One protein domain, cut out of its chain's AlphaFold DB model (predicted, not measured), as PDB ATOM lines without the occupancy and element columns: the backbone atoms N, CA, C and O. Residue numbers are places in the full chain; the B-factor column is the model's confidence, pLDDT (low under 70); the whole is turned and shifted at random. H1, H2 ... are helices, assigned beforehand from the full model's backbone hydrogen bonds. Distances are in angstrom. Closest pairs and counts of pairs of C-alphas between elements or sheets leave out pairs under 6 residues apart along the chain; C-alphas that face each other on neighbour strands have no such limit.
ATOM      1  N   SER A  39      10.905  11.678 -11.528       94.81
ATOM      2  CA  SER A  39      11.586  12.585 -10.596       94.81
ATOM      3  C   SER A  39      12.932  13.076 -11.133       94.81
ATOM      4  O   SER A  39      13.190  14.271 -11.117       94.81
ATOM      5  N   GLN A  40      13.758  12.186 -11.692       94.75
ATOM      6  CA  GLN A  40      15.039  12.562 -12.296       94.75
ATOM      7  C   GLN A  40      14.850  13.495 -13.492       94.75
ATOM      8  O   GLN A  40      15.616  14.442 -13.666       94.75
ATOM      9  N   PHE A  41      13.829  13.239 -14.314       96.56
ATOM     10  CA  PHE A  41      13.484  14.122 -15.422       96.56
ATOM     11  C   PHE A  41      12.979  15.486 -14.935       96.56
ATOM     12  O   PHE A  41      13.340  16.516 -15.499       96.56
ATOM     13  N   HIS A  42      12.172  15.510 -13.875       96.75
ATOM     14  CA  HIS A  42      11.681  16.742 -13.267       96.75
ATOM     15  C   HIS A  42      12.825  17.609 -12.721       96.75
ATOM     16  O   HIS A  42      12.894  18.800 -13.025       96.75
ATOM     17  N   ASP A  43      13.765  16.999 -11.999       94.88
ATOM     18  CA  ASP A  43      14.948  17.686 -11.476       94.88
ATOM     19  C   ASP A  43      15.815  18.237 -12.617       94.88
ATOM     20  O   ASP A  43      16.238  19.396 -12.587       94.88
ATOM     21  N   LEU A  44      16.014  17.437 -13.674       95.56
ATOM     22  CA  LEU A  44      16.695  17.870 -14.895       95.56
ATOM     23  C   LEU A  44      16.013  19.107 -15.500       95.56
ATOM     24  O   LEU A  44      16.693  20.085 -15.810       95.56
ATOM     25  N   CYS A  45      14.685  19.106 -15.630       96.19
ATOM     26  CA  CYS A  45      13.938  20.260 -16.135       96.19
ATOM     27  C   CYS A  45      14.182  21.515 -15.286       96.19
ATOM     28  O   CYS A  45      14.369  22.599 -15.840       96.19
ATOM     29  N   GLY A  46      14.223  21.380 -13.957       94.94
ATOM     30  CA  GLY A  46      14.540  22.487 -13.052       94.94
ATOM     31  C   GLY A  46      15.931  23.065 -13.316       94.94
ATOM     32  O   GLY A  46      16.075  24.275 -13.491       94.94
ATOM     33  N   THR A  47      16.941  22.197 -13.448       94.25
ATOM     34  CA  THR A  47      18.318  22.627 -13.755       94.25
ATOM     35  C   THR A  47      18.431  23.309 -15.120       94.25
ATOM     36  O   THR A  47      19.033  24.375 -15.224       94.25
ATOM     37  N   LEU A  48      17.794  22.753 -16.157       94.75
ATOM     38  CA  LEU A  48      17.829  23.295 -17.518       94.75
ATOM     39  C   LEU A  48      16.983  24.562 -17.691       94.75
ATOM     40  O   LEU A  48      17.201  25.327 -18.615       94.75
ATOM     41  N   THR A  49      15.990  24.816 -16.849       94.06
ATOM     42  CA  THR A  49      15.206  26.062 -16.942       94.06
ATOM     43  C   THR A  49      15.696  27.130 -15.971       94.06
ATOM     44  O   THR A  49      15.299  28.289 -16.092       94.06
ATOM     45  N   GLY A  50      16.542  26.758 -15.002       93.00
ATOM     46  CA  GLY A  50      16.933  27.624 -13.890       93.00
ATOM     47  C   GLY A  50      15.750  28.013 -12.996       93.00
ATOM     48  O   GLY A  50      15.800  29.041 -12.321       93.00
ATOM     49  N   LYS A  51      14.653  27.243 -13.025       91.00
ATOM     50  CA  LYS A  51      13.430  27.522 -12.264       91.00
ATOM     51  C   LYS A  51      13.236  26.492 -11.160       91.00
ATOM     52  O   LYS A  51      13.307  25.287 -11.384       91.00
ATOM     53  N   SER A  52      12.909  26.983  -9.970       88.19
ATOM     54  CA  SER A  52      12.391  26.174  -8.868       88.19
ATOM     55  C   SER A  52      10.864  26.097  -8.931       88.19
ATOM     56  O   SER A  52      10.216  27.075  -9.301       88.19
ATOM     57  N   GLY A  53      10.280  24.972  -8.507       89.69
ATOM     58  CA  GLY A  53       8.823  24.839  -8.372       89.69
ATOM     59  C   GLY A  53       8.079  24.588  -9.686       89.69
ATOM     60  O   GLY A  53       6.931  25.003  -9.835       89.69
ATOM     61  N   LEU A  54       8.722  23.921 -10.649       94.50
ATOM     62  CA  LEU A  54       8.045  23.452 -11.855       94.50
ATOM     63  C   LEU A  54       6.892  22.499 -11.501       94.50
ATOM     64  O   LEU A  54       6.915  21.803 -10.487       94.50
ATOM     65  N   ASN A  55       5.883  22.423 -12.368       96.19
ATOM     66  CA  ASN A  55       4.785  21.479 -12.186       96.19
ATOM     67  C   ASN A  55       5.202  20.068 -12.653       96.19
ATOM     68  O   ASN A  55       5.596  19.862 -13.809       96.19
ATOM     69  N   LEU A  56       5.090  19.082 -11.760       96.25
ATOM     70  CA  LEU A  56       5.434  17.685 -12.036       96.25
ATOM     71  C   LEU A  56       4.583  17.073 -13.164       96.25
ATOM     72  O   LEU A  56       5.090  16.303 -13.976       96.25
ATOM     73  N   GLU A  57       3.307  17.446 -13.260       96.50
ATOM     74  CA  GLU A  57       2.399  16.952 -14.297       96.50
ATOM     75  C   GLU A  57       2.812  17.442 -15.690       96.50
ATOM     76  O   GLU A  57       2.835  16.659 -16.637       96.50
ATOM     77  N   ILE A  58       3.212  18.713 -15.812       96.88
ATOM     78  CA  ILE A  58       3.730  19.260 -17.077       96.88
ATOM     79  C   ILE A  58       5.013  18.524 -17.474       96.88
ATOM     80  O   ILE A  58       5.162  18.141 -18.630       96.88
ATOM     81  N   SER A  59       5.885  18.228 -16.507       97.06
ATOM     82  CA  SER A  59       7.096  17.429 -16.752       97.06
ATOM     83  C   SER A  59       6.748  16.052 -17.330       97.06
ATOM     84  O   SER A  59       7.344  15.621 -18.313       97.06
ATOM     85  N   ASN A  60       5.740  15.377 -16.768       96.88
ATOM     86  CA  ASN A  60       5.290  14.076 -17.260       96.88
ATOM     87  C   ASN A  60       4.718  14.151 -18.686       96.88
ATOM     88  O   ASN A  60       5.011  13.298 -19.526       96.88
ATOM     89  N   ARG A  61       3.929  15.192 -18.978       97.19
ATOM     90  CA  ARG A  61       3.375  15.430 -20.319       97.19
ATOM     91  C   ARG A  61       4.481  15.677 -21.344       97.19
ATOM     92  O   ARG A  61       4.447  15.064 -22.404       97.19
ATOM     93  N   ILE A  62       5.482  16.496 -21.007       97.44
ATOM     94  CA  ILE A  62       6.651  16.742 -21.867       97.44
ATOM     95  C   ILE A  62       7.409  15.442 -22.126       97.44
ATOM     96  O   ILE A  62       7.693  15.126 -23.278       97.44
ATOM     97  N   LEU A  63       7.712  14.671 -21.076       96.56
ATOM     98  CA  LEU A  63       8.431  13.403 -21.220       96.56
ATOM     99  C   LEU A  63       7.675  12.436 -22.137       96.56
ATOM    100  O   LEU A  63       8.275  11.813 -23.009       96.56
ATOM    101  N   THR A  64       6.357  12.343 -21.962       95.81
ATOM    102  CA  THR A  64       5.486  11.491 -22.782       95.81
ATOM    103  C   THR A  64       5.464  11.957 -24.239       95.81
ATOM    104  O   THR A  64       5.664  11.141 -25.136       95.81
ATOM    105  N   ALA A  65       5.284  13.258 -24.482       95.75
ATOM    106  CA  ALA A  65       5.233  13.835 -25.825       95.75
ATOM    107  C   ALA A  65       6.568  13.678 -26.577       95.75
ATOM    108  O   ALA A  65       6.588  13.238 -27.724       95.75
ATOM    109  N   LEU A  66       7.699  13.938 -25.913       95.75
ATOM    110  CA  LEU A  66       9.026  13.753 -26.512       95.75
ATOM    111  C   LEU A  66       9.360  12.276 -26.754       95.75
ATOM    112  O   LEU A  66      10.001  11.958 -27.749       95.75
ATOM    113  N   THR A  67       8.887  11.370 -25.894       95.00
ATOM    114  CA  THR A  67       9.045   9.919 -26.105       95.00
ATOM    115  C   THR A  67       8.177   9.407 -27.257       95.00
ATOM    116  O   THR A  67       8.562   8.464 -27.944       95.00
ATOM    117  N   ALA A  68       7.012  10.016 -27.490       93.38
ATOM    118  CA  ALA A  68       6.169   9.688 -28.637       93.38
ATOM    119  C   ALA A  68       6.806  10.132 -29.965       93.38
ATOM    120  O   ALA A  68       6.695   9.417 -30.957       93.38
ATOM    121  N   LEU A  69       7.504  11.273 -29.965       92.56
ATOM    122  CA  LEU A  69       8.242  11.779 -31.125       92.56
ATOM    123  C   LEU A  69       9.523  10.968 -31.389       92.56
ATOM    124  O   LEU A  69       9.867  10.689 -32.535       92.56
ATOM    125  N   ASP A  70      10.211  10.551 -30.328       93.25
ATOM    126  CA  ASP A  70      11.413   9.727 -30.397       93.25
ATOM    127  C   ASP A  70      11.415   8.673 -29.284       93.25
ATOM    128  O   ASP A  70      11.652   8.964 -28.111       93.25
ATOM    129  N   SER A  71      11.225   7.408 -29.657       93.44
ATOM    130  CA  SER A  71      11.181   6.290 -28.705       93.44
ATOM    131  C   SER A  71      12.501   6.060 -27.958       93.44
ATOM    132  O   SER A  71      12.504   5.420 -26.904       93.44
ATOM    133  N   SER A  72      13.617   6.595 -28.472       93.50
ATOM    134  CA  SER A  72      14.934   6.564 -27.824       93.50
ATOM    135  C   SER A  72      15.175   7.741 -26.867       93.50
ATOM    136  O   SER A  72      16.240   7.844 -26.244       93.50
ATOM    137  N   PHE A  73      14.202   8.648 -26.737       94.62
ATOM    138  CA  PHE A  73      14.328   9.860 -25.937       94.62
ATOM    139  C   PHE A  73      14.636   9.593 -24.453       94.62
ATOM    140  O   PHE A  73      15.575  10.208 -23.941       94.62
ATOM    141  N   PRO A  74      13.977   8.650 -23.745       94.06
ATOM    142  CA  PRO A  74      14.312   8.360 -22.347       94.06
ATOM    143  C   PRO A  74      15.778   7.947 -22.145       94.06
ATOM    144  O   PRO A  74      16.410   8.322 -21.158       94.06
ATOM    145  N   GLN A  75      16.351   7.208 -23.096       93.31
ATOM    146  CA  GLN A  75      17.752   6.793 -23.064       93.31
ATOM    147  C   GLN A  75      18.675   7.997 -23.283       93.31
ATOM    148  O   GLN A  75      19.647   8.163 -22.542       93.31
ATOM    149  N   LYS A  76      18.339   8.873 -24.238       94.75
ATOM    150  CA  LYS A  76      19.061  10.132 -24.485       94.75
ATOM    151  C   LYS A  76      19.053  11.042 -23.258       94.75
ATOM    152  O   LYS A  76      20.094  11.585 -22.901       94.75
ATOM    153  N   VAL A  77      17.924  11.143 -22.555       95.75
ATOM    154  CA  VAL A  77      17.825  11.871 -21.280       95.75
ATOM    155  C   VAL A  77      18.765  11.273 -20.229       95.75
ATOM    156  O   VAL A  77      19.469  12.012 -19.543       95.75
ATOM    157  N   GLY A  78      18.838   9.945 -20.118       94.56
ATOM    158  CA  GLY A  78      19.769   9.282 -19.198       94.56
ATOM    159  C   GLY A  78      21.239   9.593 -19.514       94.56
ATOM    160  O   GLY A  78      22.039   9.850 -18.605       94.56
ATOM    161  N   SER A  79      21.593   9.625 -20.802       94.19
ATOM    162  CA  SER A  79      22.917  10.053 -21.268       94.19
ATOM    163  C   SER A  79      23.192  11.526 -20.961       94.19
ATOM    164  O   SER A  79      24.268  11.835 -20.450       94.19
ATOM    165  N   LEU A  80      22.220  12.414 -21.184       95.19
ATOM    166  CA  LEU A  80      22.316  13.840 -20.872       95.19
ATOM    167  C   LEU A  80      22.544  14.074 -19.373       95.19
ATOM    168  O   LEU A  80      23.483  14.776 -19.004       95.19
ATOM    169  N   ILE A  81      21.759  13.427 -18.504       94.50
ATOM    170  CA  ILE A  81      21.927  13.509 -17.043       94.50
ATOM    171  C   ILE A  81      23.343  13.078 -16.640       94.50
ATOM    172  O   ILE A  81      23.981  13.712 -15.798       94.50
ATOM    173  N   SER A  82      23.850  11.998 -17.236       93.62
ATOM    174  CA  SER A  82      25.194  11.487 -16.946       93.62
ATOM    175  C   SER A  82      26.291  12.443 -17.432       93.62
ATOM    176  O   SER A  82      27.262  12.678 -16.709       93.62
ATOM    177  N   ALA A  83      26.123  13.035 -18.617       93.38
ATOM    178  CA  ALA A  83      27.042  14.026 -19.168       93.38
ATOM    179  C   ALA A  83      27.077  15.301 -18.309       93.38
ATOM    180  O   ALA A  83      28.156  15.754 -17.936       93.38
ATOM    181  N   MET A  84      25.913  15.823 -17.909       93.56
ATOM    182  CA  MET A  84      25.810  16.998 -17.035       93.56
ATOM    183  C   MET A  84      26.480  16.760 -15.680       93.56
ATOM    184  O   MET A  84      27.231  17.612 -15.210       93.56
ATOM    185  N   LYS A  85      26.282  15.579 -15.077       92.56
ATOM    186  CA  LYS A  85      26.956  15.197 -13.824       92.56
ATOM    187  C   LYS A  85      28.474  15.104 -13.970       92.56
ATOM    188  O   LYS A  85      29.183  15.494 -13.052       92.56
ATOM    189  N   THR A  86      28.957  14.590 -15.100       92.62
ATOM    190  CA  THR A  86      30.397  14.432 -15.368       92.62
ATOM    191  C   THR A  86      31.075  15.780 -15.591       92.62
ATOM    192  O   THR A  86      32.164  16.009 -15.076       92.62
ATOM    193  N   TYR A  87      30.417  16.678 -16.325       91.88
ATOM    194  CA  TYR A  87      30.886  18.047 -16.536       91.88
ATOM    195  C   TYR A  87      30.756  18.910 -15.267       91.88
ATOM    196  O   TYR A  87      31.521  19.848 -15.074       91.88
ATOM    197  N   GLY A  88      29.816  18.576 -14.377       90.62
ATOM    198  CA  GLY A  88      29.529  19.356 -13.173       90.62
ATOM    199  C   GLY A  88      28.593  20.538 -13.429       90.62
ATOM    200  O   GLY A  88      28.652  21.519 -12.693       90.62
ATOM    201  N   LEU A  89      27.727  20.444 -14.447       88.88
ATOM    202  CA  LEU A  89      26.782  21.505 -14.796       88.88
ATOM    203  C   LEU A  89      25.741  21.662 -13.679       88.88
ATOM    204  O   LEU A  89      24.914  20.769 -13.470       88.88
ATOM    205  N   LYS A  90      25.796  22.778 -12.947       83.75
ATOM    206  CA  LYS A  90      24.855  23.091 -11.853       83.75
ATOM    207  C   LYS A  90      23.802  24.117 -12.250       83.75
ATOM    208  O   LYS A  90      22.701  24.091 -11.707       83.75
ATOM    209  N   ASP A  91      24.144  24.997 -13.180       83.25
ATOM    210  CA  ASP A  91      23.297  26.077 -13.661       83.25
ATOM    211  C   ASP A  91      23.464  26.275 -15.176       83.25
ATOM    212  O   ASP A  91      24.254  25.602 -15.840       83.25
ATOM    213  N   MET A  92      22.664  27.182 -15.733       86.94
ATOM    214  CA  MET A  92      22.640  27.459 -17.168       86.94
ATOM    215  C   MET A  92      23.799  28.369 -17.627       86.94
ATOM    216  O   MET A  92      24.000  28.509 -18.833       86.94
ATOM    217  N   SER A  93      24.581  28.969 -16.716       86.50
ATOM    218  CA  SER A  93      25.682  29.884 -17.085       86.50
ATOM    219  C   SER A  93      26.730  29.184 -17.943       86.50
ATOM    220  O   SER A  93      27.167  29.723 -18.959       86.50
ATOM    221  N   ASP A  94      27.069  27.950 -17.571       89.31
ATOM    222  CA  ASP A  94      28.111  27.165 -18.237       89.31
ATOM    223  C   ASP A  94      27.559  26.285 -19.369       89.31
ATOM    224  O   ASP A  94      28.294  25.531 -20.015       89.31
ATOM    225  N   PHE A  95      26.256  26.380 -19.667       90.88
ATOM    226  CA  PHE A  95      25.620  25.508 -20.654       90.88
ATOM    227  C   PHE A  95      26.213  25.670 -22.051       90.88
ATOM    228  O   PHE A  95      26.319  24.691 -22.784       90.88
ATOM    229  N   LYS A  96      26.637  26.882 -22.428       91.62
ATOM    230  CA  LYS A  96      27.281  27.108 -23.728       91.62
ATOM    231  C   LYS A  96      28.538  26.245 -23.875       91.62
ATOM    232  O   LYS A  96      28.685  25.547 -24.873       91.62
ATOM    233  N   GLN A  97      29.403  26.248 -22.863       92.88
ATOM    234  CA  GLN A  97      30.630  25.455 -22.881       92.88
ATOM    235  C   GLN A  97      30.320  23.953 -22.799       92.88
ATOM    236  O   GLN A  97      30.923  23.157 -23.520       92.88
ATOM    237  N   PHE A  98      29.331  23.562 -21.989       93.56
ATOM    238  CA  PHE A  98      28.824  22.189 -21.976       93.56
ATOM    239  C   PHE A  98      28.348  21.739 -23.365       93.56
ATOM    240  O   PHE A  98      28.694  20.639 -23.797       93.56
ATOM    241  N   ALA A  99      27.587  22.577 -24.070       92.44
ATOM    242  CA  ALA A  99      27.025  22.280 -25.382       92.44
ATOM    243  C   ALA A  99      28.106  22.140 -26.460       92.44
ATOM    244  O   ALA A  99      28.023  21.231 -27.285       92.44
ATOM    245  N   GLU A 100      29.142  22.980 -26.414       92.31
ATOM    246  CA  GLU A 100      30.312  22.884 -27.297       92.31
ATOM    247  C   GLU A 100      31.070  21.561 -27.097       92.31
ATOM    248  O   GLU A 100      31.479  20.924 -28.067       92.31
ATOM    249  N   GLN A 101      31.210  21.101 -25.850       92.62
ATOM    250  CA  GLN A 101      31.890  19.839 -25.524       92.62
ATOM    251  C   GLN A 101      31.006  18.596 -25.724       92.62
ATOM    252  O   GLN A 101      31.520  17.494 -25.910       92.62
ATOM    253  N   ASN A 102      29.681  18.755 -25.691       92.56
ATOM    254  CA  ASN A 102      28.702  17.669 -25.742       92.56
ATOM    255  C   ASN A 102      27.675  17.901 -26.861       92.56
ATOM    256  O   ASN A 102      26.464  17.887 -26.624       92.56
ATOM    257  N   ALA A 103      28.157  18.060 -28.096       91.25
ATOM    258  CA  ALA A 103      27.331  18.387 -29.263       91.25
ATOM    259  C   ALA A 103      26.136  17.434 -29.487       91.25
ATOM    260  O   ALA A 103      25.089  17.859 -29.961       91.25
ATOM    261  N   ASN A 104      26.248  16.161 -29.091       91.31
ATOM    262  CA  ASN A 104      25.152  15.188 -29.201       91.31
ATOM    263  C   ASN A 104      24.064  15.358 -28.126       91.31
ATOM    264  O   ASN A 104      22.935  14.910 -28.317       91.31
ATOM    265  N   GLN A 105      24.396  15.967 -26.984       93.12
ATOM    266  CA  GLN A 105      23.491  16.132 -25.841       93.12
ATOM    267  C   GLN A 105      22.807  17.505 -25.842       93.12
ATOM    268  O   GLN A 105      21.687  17.636 -25.348       93.12
ATOM    269  N   ALA A 106      23.443  18.519 -26.436       93.25
ATOM    270  CA  ALA A 106      22.889  19.867 -26.519       93.25
ATOM    271  C   ALA A 106      21.497  19.930 -27.189       93.25
ATOM    272  O   ALA A 106      20.618  20.584 -26.625       93.25
ATOM    273  N   PRO A 107      21.218  19.219 -28.304       95.00
ATOM    274  CA  PRO A 107      19.888  19.214 -28.915       95.00
ATOM    275  C   PRO A 107      18.809  18.605 -28.013       95.00
ATOM    276  O   PRO A 107      17.674  19.071 -28.010       95.00
ATOM    277  N   VAL A 108      19.163  17.591 -27.215       95.94
ATOM    278  CA  VAL A 108      18.246  16.940 -26.262       95.94
ATOM    279  C   VAL A 108      17.894  17.896 -25.124       95.94
ATOM    280  O   VAL A 108      16.735  18.012 -24.743       95.94
ATOM    281  N   ALA A 109      18.881  18.623 -24.598       95.62
ATOM    282  CA  ALA A 109      18.624  19.660 -23.604       95.62
ATOM    283  C   ALA A 109      17.753  20.785 -24.184       95.62
ATOM    284  O   ALA A 109      16.795  21.218 -23.545       95.62
ATOM    285  N   MET A 110      18.038  21.215 -25.415       95.56
ATOM    286  CA  MET A 110      17.270  22.262 -26.086       95.56
ATOM    287  C   MET A 110      15.830  21.849 -26.377       95.56
ATOM    288  O   MET A 110      14.940  22.675 -26.208       95.56
ATOM    289  N   SER A 111      15.552  20.593 -26.738       96.31
ATOM    290  CA  SER A 111      14.164  20.148 -26.933       96.31
ATOM    291  C   SER A 111      13.353  20.183 -25.633       96.31
ATOM    292  O   SER A 111      12.195  20.599 -25.651       96.31
ATOM    293  N   ILE A 112      13.970  19.840 -24.496       96.75
ATOM    294  CA  ILE A 112      13.349  19.959 -23.166       96.75
ATOM    295  C   ILE A 112      13.072  21.428 -22.828       96.75
ATOM    296  O   ILE A 112      11.967  21.761 -22.395       96.75
ATOM    297  N   ILE A 113      14.057  22.310 -23.033       95.81
ATOM    298  CA  ILE A 113      13.919  23.749 -22.765       95.81
ATOM    299  C   ILE A 113      12.804  24.338 -23.637       95.81
ATOM    300  O   ILE A 113      11.892  24.978 -23.114       95.81
ATOM    301  N   SER A 114      12.825  24.069 -24.942       96.00
ATOM    302  CA  SER A 114      11.805  24.540 -25.883       96.00
ATOM    303  C   SER A 114      10.405  24.077 -25.485       96.00
ATOM    304  O   SER A 114       9.486  24.892 -25.481       96.00
ATOM    305  N   ALA A 115      10.240  22.821 -25.060       97.00
ATOM    306  CA  ALA A 115       8.945  22.305 -24.615       97.00
ATOM    307  C   ALA A 115       8.380  23.072 -23.406       97.00
ATOM    308  O   ALA A 115       7.183  23.355 -23.349       97.00
ATOM    309  N   TRP A 116       9.239  23.452 -22.456       97.19
ATOM    310  CA  TRP A 116       8.844  24.254 -21.297       97.19
ATOM    311  C   TRP A 116       8.522  25.703 -21.641       97.19
ATOM    312  O   TRP A 116       7.574  26.269 -21.095       97.19
ATOM    313  N   TYR A 117       9.317  26.321 -22.512       96.12
ATOM    314  CA  TYR A 117       9.126  27.722 -22.869       96.12
ATOM    315  C   TYR A 117       7.931  27.923 -23.794       96.12
ATOM    316  O   TYR A 117       7.166  28.855 -23.562       96.12
ATOM    317  N   LEU A 118       7.745  27.044 -24.777       95.12
ATOM    318  CA  LEU A 118       6.715  27.183 -25.809       95.12
ATOM    319  C   LEU A 118       5.405  26.469 -25.457       95.12
ATOM    320  O   LEU A 118       4.345  26.863 -25.938       95.12
ATOM    321  N   GLY A 119       5.453  25.435 -24.612       95.69
ATOM    322  CA  GLY A 119       4.262  24.682 -24.212       95.69
ATOM    323  C   GLY A 119       3.790  23.636 -25.230       95.69
ATOM    324  O   GLY A 119       2.695  23.082 -25.092       95.69
ATOM    325  N   TYR A 120       4.611  23.323 -26.229       95.19
ATOM    326  CA  TYR A 120       4.408  22.228 -27.174       95.19
ATOM    327  C   TYR A 120       5.751  21.585 -27.547       95.19
ATOM    328  O   TYR A 120       6.813  22.174 -27.347       95.19
ATOM    329  N   THR A 121       5.706  20.370 -28.085       94.81
ATOM    330  CA  THR A 121       6.862  19.665 -28.666       94.81
ATOM    331  C   THR A 121       6.677  19.513 -30.173       94.81
ATOM    332  O   THR A 121       5.563  19.687 -30.648       94.81
ATOM    333  N   GLY A 122       7.726  19.140 -30.912       90.31
ATOM    334  CA  GLY A 122       7.663  19.002 -32.374       90.31
ATOM    335  C   GLY A 122       7.767  20.342 -33.104       90.31
ATOM    336  O   GLY A 122       8.154  21.357 -32.516       90.31
TER     337      GLY A 122
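AT A GLANCE: This is residues 39 to 122 of the 180 residues of an uncharacterized protein of Gluconobacter albidus (UniProt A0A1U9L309). Five helices, mostly crossed, make a compact, rounded body: H2 at one end and H4 at the opposite end, with H3 and H5 both spanning the space between these ends and crossing at a steep tilt. H1 and H5 lie nearest the middle and cross each other, and after H5 residues 119 to 122 fold back over H2. The printed part has 84 residues, with the named helices H1, H2, H3, H4 and H5 in that order, no named strand, and the class all helix. The radius of gyration of the C-alphas is 11.9 A, and the C-alphas span 28 by 27 by 21 A.

HOW THE PARTS SIT: H1, residues 39 to 49, touches H2, residues 56 to 69, about perpendicular at 89 degrees; their closest C-alphas, of His 42 and Ser 59, are 5.8 A apart. With residues 63 to 67 alone, H2 touches residues 73 to 74 of H3, residues 73 to 87, at a steep tilt of 65 degrees, opposite ways; the closest C-alphas, of Thr 67 and Phe 73, are 5.3 A apart. H1 and H3 are close but not clearly touching, with the C-alphas of Leu 44 and Ile 81 closest at 7.1 A. H4, residues 95 to 101, touches no helix and is apart from H1 and H2. It is near H3, with the C-alphas of Tyr 87 and Phe 98 closest at 7.1 A. It is also near H5, residues 106 to 118, at a shallow tilt of 27 degrees, opposite ways; the closest C-alphas, of Ala 99 and Ala 106, are 4.9 A apart. Residues 108 to 109 of H5 touch residues 76 to 80 of H3, with the C-alphas of Lys 76 and Val 108 closest at 7.1 A; the steep tilt of 69.5 degrees is only just short of about perpendicular. H5 touches H1 about perpendicular at 83 degrees, with the C-alphas of Thr 49 and Ile 113 closest at 6.4 A. Residues 112 to 116 of H5 and residue 62 of H2 only just touch, with 3 pairs of C-alphas within 8 A, the closest those of Ile 62 and Ala 115 at 6.6 A. In H1, H2, H3, H4 and H5 every O i to N i+4 pair is within hydrogen-bond range.

IN THESE COORDINATES: H1 begins at C-alpha 39 (11.586, 12.585, -10.596) and is 15.3 A long from first to last C-alpha. H2 is 20.2 A, and H3, which begins at C-alpha 73 (14.328, 9.860, -25.937), is 20.7 A. H4 has seven residues. H5 is 17.8 A and ends at C-alpha 118 (6.715, 27.183, -25.809).

THE WHOLE: The two C-alphas farthest apart, of Glu 57 and Gln 101, are 31.7 A apart. The printed part has no cut. The links H2 to H3 and H4 to H5 are tight, those from H1 to H2 and H3 to H4 are short, and none is long. The mean pLDDT of the printed part is 93.8, and no printed residue is under 70.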